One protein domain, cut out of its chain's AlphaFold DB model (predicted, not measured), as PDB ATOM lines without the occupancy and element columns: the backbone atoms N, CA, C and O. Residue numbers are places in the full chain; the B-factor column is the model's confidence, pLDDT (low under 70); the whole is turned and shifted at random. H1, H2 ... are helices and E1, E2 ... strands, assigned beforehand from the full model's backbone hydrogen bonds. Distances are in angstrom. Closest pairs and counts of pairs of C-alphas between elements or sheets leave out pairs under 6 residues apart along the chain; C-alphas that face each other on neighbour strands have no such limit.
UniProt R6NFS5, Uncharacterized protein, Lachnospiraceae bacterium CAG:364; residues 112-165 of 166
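This is residues 112 to 165 of the 166 residues of an uncharacterized protein of Lachnospiraceae bacterium CAG:364 (UniProt R6NFS5). This is a small three-stranded antiparallel sheet with one short helix, H1, covering E1 and E2 on one face, while a second short helix, H2, only grazes the sheet. A long loop, residues 123 to 140, swings out on the side of the sheet away from H1 and folds back to start E3. The printed part has 54 residues; along it come E1, E2, E3, H1 and H2, the sheet's order is E1, E2, E3, and the class is mixed, helices and strands. The whole is compact, with a radius of gyration of the C-alphas of 10.6 A, and rounded, with spans of 29 by 24 by 18 A.

Start with E1, residues 112 to 115, and go on to E2, residues 118 to 122, which forms a hairpin with it. They are antiparallel at 144 degrees; look for N 113 and O 120, 2.9 A apart, and N 115 and O 118, 3.0 A apart, both within hydrogen-bond range. E3, residues 141 to 144, forms a second hairpin with E2, antiparallel at 133 degrees, with N 121 and O 142 within hydrogen-bond range at 2.8 A. The three strands make a meander, each strand the antiparallel neighbour of the one before; E1 and E3 are its edge strands. Next comes H1, residues 146 to 153, which is on the sheet at a height of 8.6 A, over E1 and E2. On the local plane it stands at 30.4 degrees to E1, only just slantwise to the strands. The closest C-alphas of E2 and H1 are those of Tyr 119 and Lys 146, 6.2 A apart. H2, residues 159 to 164, only grazes the sheet with its residues 159 to 163; its closest C-alpha pair with E3 is Ile 163 and Lys 142, at 7.5 A. H1 and H2 are close but not clearly touching, with the closest C-alphas, of Val 152 and Pro 159, 6.4 A apart. They run opposite ways at a steep tilt of 44 degrees. In H1 and H2 every O i to N i+4 pair is within hydrogen-bond range.

Find C-alpha 112 at (32.719, 33.419, -13.233), where E1 begins; it runs 10.5 A to C-alpha 115. E2 covers 13.3 A from Lys 118 to Asp 122, and E3 covers 9.2 A from Trp 141 to Ile 144. From C-alpha 146 at (23.335, 37.361, -12.970), H1 runs 10.7 A to Ile 153. H2 runs 8.6 A from Pro 159 and ends at C-alpha 164, (34.224, 46.880, -5.299).

The two C-alphas farthest apart, those of Met 135 and Thr 156, are 30.6 A apart. The printed part has no cut. The link from E2 to E3, 18 residues, is long; those from E1 to E2, E3 to H1 and H1 to H2 are tight. The mean pLDDT of the printed part is 89.2, and no printed residue is under 70.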
ATOM      1  N   VAL A 112      34.134  33.357 -13.598       94.56
ATOM      2  CA  VAL A 112      32.719  33.419 -13.233       94.56
ATOM      3  C   VAL A 112      32.100  32.053 -13.442       94.56
ATOM      4  O   VAL A 112      32.317  31.446 -14.487       94.56
ATOM      5  N   VAL A 113      31.331  31.579 -12.466       93.88
ATOM      6  CA  VAL A 113      30.648  30.283 -12.529       93.88
ATOM      7  C   VAL A 113      29.232  30.361 -11.974       93.88
ATOM      8  O   VAL A 113      28.899  31.273 -11.217       93.88
ATOM      9  N   THR A 114      28.412  29.370 -12.315       93.50
ATOM     10  CA  THR A 114      27.077  29.173 -11.739       93.50
ATOM     11  C   THR A 114      26.960  27.832 -11.010       93.50
ATOM     12  O   THR A 114      27.509  26.818 -11.449       93.50
ATOM     13  N   ILE A 115      26.253  27.830  -9.879       91.12
ATOM     14  CA  ILE A 115      25.851  26.634  -9.123       91.12
ATOM     15  C   ILE A 115      24.484  26.898  -8.488       91.12
ATOM     16  O   ILE A 115      24.264  27.959  -7.910       91.12
ATOM     17  N   ASP A 116      23.536  25.969  -8.635       85.44
ATOM     18  CA  ASP A 116      22.178  26.079  -8.074       85.44
ATOM     19  C   ASP A 116      21.479  27.430  -8.339       85.44
ATOM     20  O   ASP A 116      20.829  28.001  -7.464       85.44
ATOM     21  N   GLN A 117      21.607  27.950  -9.568       80.50
ATOM     22  CA  GLN A 117      21.049  29.244 -10.014       80.50
ATOM     23  C   GLN A 117      21.658  30.485  -9.336       80.50
ATOM     24  O   GLN A 117      21.155  31.595  -9.519       80.50
ATOM     25  N   LYS A 118      22.755  30.319  -8.593       91.00
ATOM     26  CA  LYS A 118      23.568  31.401  -8.038       91.00
ATOM     27  C   LYS A 118      24.848  31.587  -8.837       91.00
ATOM     28  O   LYS A 118      25.389  30.628  -9.381       91.00
ATOM     29  N   TYR A 119      25.352  32.815  -8.852       94.00
ATOM     30  CA  TYR A 119      26.507  33.212  -9.645       94.00
ATOM     31  C   TYR A 119      27.655  33.620  -8.734       94.00
ATOM     32  O   TYR A 119      27.451  34.316  -7.739       94.00
ATOM     33  N   TYR A 120      28.862  33.190  -9.081       94.81
ATOM     34  CA  TYR A 120      30.049  33.402  -8.269       94.81
ATOM     35  C   TYR A 120      31.205  33.914  -9.112       94.81
ATOM     36  O   TYR A 120      31.421  33.446 -10.226       94.81
ATOM     37  N   LEU A 121      31.960  34.847  -8.540       95.06
ATOM     38  CA  LEU A 121      33.205  35.380  -9.076       95.06
ATOM     39  C   LEU A 121      34.373  34.906  -8.216       95.06
ATOM     40  O   LEU A 121      34.345  35.058  -6.993       95.06
ATOM     41  N   ASP A 122      35.406  34.374  -8.852       95.19
ATOM     42  CA  ASP A 122      36.631  33.959  -8.186       95.19
ATOM     43  C   ASP A 122      37.433  35.183  -7.724       95.19
ATOM     44  O   ASP A 122      37.838  36.029  -8.528       95.19
ATOM     45  N   THR A 123      37.664  35.286  -6.418       93.50
ATOM     46  CA  THR A 123      38.457  36.360  -5.805       93.50
ATOM     47  C   THR A 123      39.857  35.907  -5.402       93.50
ATOM     48  O   THR A 123      40.659  36.720  -4.931       93.50
ATOM     49  N   PHE A 124      40.180  34.628  -5.575       92.00
ATOM     50  CA  PHE A 124      41.447  34.050  -5.175       92.00
ATOM     51  C   PHE A 124      42.541  34.347  -6.205       92.00
ATOM     52  O   PHE A 124      42.429  34.071  -7.397       92.00
ATOM     53  N   ARG A 125      43.665  34.904  -5.739       87.81
ATOM     54  CA  ARG A 125      44.843  35.147  -6.586       87.81
ATOM     55  C   ARG A 125      45.695  33.879  -6.674       87.81
ATOM     56  O   ARG A 125      46.759  33.789  -6.067       87.81
ATOM     57  N   GLY A 126      45.192  32.899  -7.421       86.94
ATOM     58  CA  GLY A 126      45.823  31.603  -7.666       86.94
ATOM     59  C   GLY A 126      44.888  30.667  -8.434       86.94
ATOM     60  O   GLY A 126      43.913  31.121  -9.023       86.94
ATOM     61  N   GLN A 127      45.187  29.365  -8.425       90.19
ATOM     62  CA  GLN A 127      44.273  28.346  -8.939       90.19
ATOM     63  C   GLN A 127      43.311  27.928  -7.829       90.19
ATOM     64  O   GLN A 127      43.724  27.312  -6.845       90.19
ATOM     65  N   ASN A 128      42.034  28.257  -7.981       90.81
ATOM     66  CA  ASN A 128      40.994  27.825  -7.069       90.81
ATOM     67  C   ASN A 128      40.533  26.409  -7.426       90.81
ATOM     68  O   ASN A 128      40.406  26.039  -8.595       90.81
ATOM     69  N   THR A 129      40.325  25.591  -6.404       91.56
ATOM     70  CA  THR A 129      39.932  24.182  -6.538       91.56
ATOM     71  C   THR A 129      38.693  23.853  -5.711       91.56
ATOM     72  O   THR A 129      38.210  22.722  -5.749       91.56
ATOM     73  N   TRP A 130      38.169  24.836  -4.971       91.62
ATOM     74  CA  TRP A 130      37.071  24.665  -4.031       91.62
ATOM     75  C   TRP A 130      35.741  25.088  -4.645       91.62
ATOM     76  O   TRP A 130      35.672  26.054  -5.404       91.62
ATOM     77  N   MET A 131      34.676  24.375  -4.286       92.69
ATOM     78  CA  MET A 131      33.322  24.647  -4.763       92.69
ATOM     79  C   MET A 131      32.760  25.946  -4.148       92.69
ATOM     80  O   MET A 131      32.786  26.079  -2.922       92.69
ATOM     81  N   PRO A 132      32.204  26.871  -4.950       92.75
ATOM     82  CA  PRO A 132      31.516  28.055  -4.443       92.75
ATOM     83  C   PRO A 132      30.335  27.701  -3.533       92.75
ATOM     84  O   PRO A 132      29.638  26.715  -3.760       92.75
ATOM     85  N   GLY A 133      30.099  28.504  -2.492       86.88
ATOM     86  CA  GLY A 133      28.972  28.313  -1.569       86.88
ATOM     87  C   GLY A 133      29.143  27.165  -0.564       86.88
ATOM     88  O   GLY A 133      28.283  26.974   0.295       86.88
ATOM     89  N   SER A 134      30.256  26.428  -0.624       89.06
ATOM     90  CA  SER A 134      30.630  25.461   0.411       89.06
ATOM     91  C   SER A 134      31.185  26.167   1.652       89.06
ATOM     92  O   SER A 134      31.815  27.221   1.552       89.06
ATOM     93  N   MET A 135      30.991  25.567   2.827       86.75
ATOM     94  CA  MET A 135      31.497  26.106   4.094       86.75
ATOM     95  C   MET A 135      33.017  26.329   4.035       86.75
ATOM     96  O   MET A 135      33.762  25.403   3.713       86.75
ATOM     97  N   GLY A 136      33.476  27.540   4.367       85.94
ATOM     98  CA  GLY A 136      34.898  27.902   4.360       85.94
ATOM     99  C   GLY A 136      35.423  28.434   3.021       85.94
ATOM    100  O   GLY A 136      36.629  28.639   2.880       85.94
ATOM    101  N   THR A 137      34.547  28.654   2.035       90.00
ATOM    102  CA  THR A 137      34.910  29.193   0.708       90.00
ATOM    103  C   THR A 137      34.527  30.661   0.515       90.00
ATOM    104  O   THR A 137      34.733  31.219  -0.562       90.00
ATOM    105  N   GLU A 138      34.033  31.324   1.563       85.88
ATOM    106  CA  GLU A 138      33.484  32.686   1.518       85.88
ATOM    107  C   GLU A 138      34.536  33.750   1.148       85.88
ATOM    108  O   GLU A 138      34.189  34.840   0.702       85.88
ATOM    109  N   GLY A 139      35.827  33.446   1.323       86.94
ATOM    110  CA  GLY A 139      36.944  34.300   0.895       86.94
ATOM    111  C   GLY A 139      37.511  33.981  -0.496       86.94
ATOM    112  O   GLY A 139      38.387  34.703  -0.973       86.94
ATOM    113  N   LEU A 140      37.057  32.892  -1.125       92.25
ATOM    114  CA  LEU A 140      37.526  32.428  -2.439       92.25
ATOM    115  C   LEU A 140      36.548  32.800  -3.556       92.25
ATOM    116  O   LEU A 140      36.968  33.064  -4.679       92.25
ATOM    117  N   TRP A 141      35.255  32.824  -3.231       94.31
ATOM    118  CA  TRP A 141      34.177  33.123  -4.161       94.31
ATOM    119  C   TRP A 141      33.302  34.248  -3.622       94.31
ATOM    120  O   TRP A 141      32.787  34.167  -2.507       94.31
ATOM    121  N   LYS A 142      33.070  35.268  -4.446       93.69
ATOM    122  CA  LYS A 142      32.077  36.310  -4.181       93.69
ATOM    123  C   LYS A 142      30.781  35.967  -4.911       93.69
ATOM    124  O   LYS A 142      30.800  35.821  -6.128       93.69
ATOM    125  N   GLU A 143      29.667  35.864  -4.188       94.12
ATOM    126  CA  GLU A 143      28.335  35.759  -4.803       94.12
ATOM    127  C   GLU A 143      27.994  37.089  -5.503       94.12
ATOM    128  O   GLU A 143      28.169  38.165  -4.922       94.12
ATOM    129  N   ILE A 144      27.559  37.017  -6.761       93.31
ATOM    130  CA  ILE A 144      27.273  38.172  -7.623       93.31
ATOM    131  C   ILE A 144      25.902  38.030  -8.299       93.31
ATOM    132  O   ILE A 144      25.299  36.955  -8.295       93.31
ATOM    133  N   SER A 145      25.393  39.127  -8.864       90.88
ATOM    134  CA  SER A 145      24.158  39.105  -9.653       90.88
ATOM    135  C   SER A 145      24.371  38.396 -10.996       90.88
ATOM    136  O   SER A 145      25.502  38.286 -11.479       90.88
ATOM    137  N   LYS A 146      23.281  37.931 -11.618       87.25
ATOM    138  CA  LYS A 146      23.335  37.361 -12.970       87.25
ATOM    139  C   LYS A 146      23.870  38.396 -13.959       87.25
ATOM    140  O   LYS A 146      24.723  38.086 -14.778       87.25
ATOM    141  N   GLU A 147      23.418  39.637 -13.832       87.44
ATOM    142  CA  GLU A 147      23.812  40.751 -14.685       87.44
ATOM    143  C   GLU A 147      25.316  41.041 -14.577       87.44
ATOM    144  O   GLU A 147      25.980  41.246 -15.590       87.44
ATOM    145  N   ASP A 148      25.881  41.009 -13.366       88.56
ATOM    146  CA  ASP A 148      27.324  41.183 -13.168       88.56
ATOM    147  C   ASP A 148      28.125  39.986 -13.698       88.56
ATOM    148  O   ASP A 148      29.215  40.171 -14.240       88.56
ATOM    149  N   ALA A 149      27.589  38.769 -13.578       88.81
ATOM    150  CA  ALA A 149      28.217  37.560 -14.104       88.81
ATOM    151  C   ALA A 149      28.331  37.621 -15.632       88.81
ATOM    152  O   ALA A 149      29.410  37.421 -16.194       88.81
ATOM    153  N   GLU A 150      27.233  37.977 -16.299       88.88
ATOM    154  CA  GLU A 150      27.191  38.171 -17.746       88.88
ATOM    155  C   GLU A 150      28.084  39.343 -18.179       88.88
ATOM    156  O   GLU A 150      28.826  39.221 -19.154       88.88
ATOM    157  N   ALA A 151      28.091  40.451 -17.427       87.62
ATOM    158  CA  ALA A 151      28.917  41.618 -17.727       87.62
ATOM    159  C   ALA A 151      30.424  41.334 -17.624       87.62
ATOM    160  O   ALA A 151      31.190  41.859 -18.433       87.62
ATOM    161  N   VAL A 152      30.859  40.514 -16.662       88.44
ATOM    162  CA  VAL A 152      32.270  40.106 -16.541       88.44
ATOM    163  C   VAL A 152      32.668  39.174 -17.682       88.44
ATOM    164  O   VAL A 152      33.732  39.362 -18.270       88.44
ATOM    165  N   ILE A 153      31.808  38.225 -18.066       87.56
ATOM    166  CA  ILE A 153      32.087  37.319 -19.194       87.56
ATOM    167  C   ILE A 153      32.120  38.077 -20.530       87.56
ATOM    168  O   ILE A 153      32.957  37.788 -21.385       87.56
ATOM    169  N   GLN A 154      31.253  39.076 -20.711       85.56
ATOM    170  CA  GLN A 154      31.261  39.950 -21.892       85.56
ATOM    171  C   GLN A 154      32.425  40.951 -21.904       85.56
ATOM    172  O   GLN A 154      32.655  41.599 -22.923       85.56
ATOM    173  N   GLY A 155      33.144  41.111 -20.787       84.19
ATOM    174  CA  GLY A 155      34.191  42.121 -20.631       84.19
ATOM    175  C   GLY A 155      33.665  43.554 -20.470       84.19
ATOM    176  O   GLY A 155      34.446  44.501 -20.548       84.19
ATOM    177  N   THR A 156      32.362  43.729 -20.237       85.12
ATOM    178  CA  THR A 156      31.715  45.029 -19.987       85.12
ATOM    179  C   THR A 156      32.036  45.561 -18.587       85.12
ATOM    180  O   THR A 156      32.096  46.774 -18.384       85.12
ATOM    181  N   LYS A 157      32.270  44.662 -17.621       86.44
ATOM    182  CA  LYS A 157      32.776  44.982 -16.281       86.44
ATOM    183  C   LYS A 157      34.033  44.177 -15.975       86.44
ATOM    184  O   LYS A 157      34.152  43.022 -16.372       86.44
ATOM    185  N   THR A 158      34.961  44.762 -15.225       89.19
ATOM    186  CA  THR A 158      36.106  44.025 -14.684       89.19
ATOM    187  C   THR A 158      35.725  43.294 -13.391       89.19
ATOM    188  O   THR A 158      34.831  43.748 -12.667       89.19
ATOM    189  N   PRO A 159      36.428  42.202 -13.035       87.88
ATOM    190  CA  PRO A 159      36.264  41.555 -11.735       87.88
ATOM    191  C   PRO A 159      36.386  42.540 -10.566       87.88
ATOM    192  O   PRO A 159      35.563  42.515  -9.658       87.88
ATOM    193  N   ASP A 160      37.348  43.466 -10.614       89.44
ATOM    194  CA  ASP A 160      37.533  44.484  -9.575       89.44
ATOM    195  C   ASP A 160      36.337  45.444  -9.456       89.44
ATOM    196  O   ASP A 160      35.974  45.818  -8.342       89.44
ATOM    197  N   GLN A 161      35.688  45.826 -10.563       86.56
ATOM    198  CA  GLN A 161      34.479  46.663 -10.522       86.56
ATOM    199  C   GLN A 161      33.335  45.940  -9.805       86.56
ATOM    200  O   GLN A 161      32.712  46.500  -8.903       86.56
ATOM    201  N   VAL A 162      33.130  44.658 -10.114       87.81
ATOM    202  CA  VAL A 162      32.110  43.829  -9.454       87.81
ATOM    203  C   VAL A 162      32.463  43.554  -7.987       87.81
ATOM    204  O   VAL A 162      31.595  43.557  -7.109       87.81
ATOM    205  N   ILE A 163      33.746  43.364  -7.665       86.31
ATOM    206  CA  ILE A 163      34.218  43.159  -6.286       86.31
ATOM    207  C   ILE A 163      34.026  44.426  -5.445       86.31
ATOM    208  O   ILE A 163      33.552  44.321  -4.312       86.31
ATOM    209  N   ASN A 164      34.309  45.600  -6.004       84.44
ATOM    210  CA  ASN A 164      34.224  46.880  -5.299       84.44
ATOM    211  C   ASN A 164      32.827  47.528  -5.345       84.44
ATOM    212  O   ASN A 164      32.613  48.530  -4.667       84.44
ATOM    213  N   GLY A 165      31.878  46.956  -6.095       73.06
ATOM    214  CA  GLY A 165      30.497  47.446  -6.186       73.06
ATOM    215  C   GLY A 165      30.353  48.725  -7.017       73.06
ATOM    216  O   GLY A 165      29.576  49.601  -6.638       73.06
TER     217      GLY A 165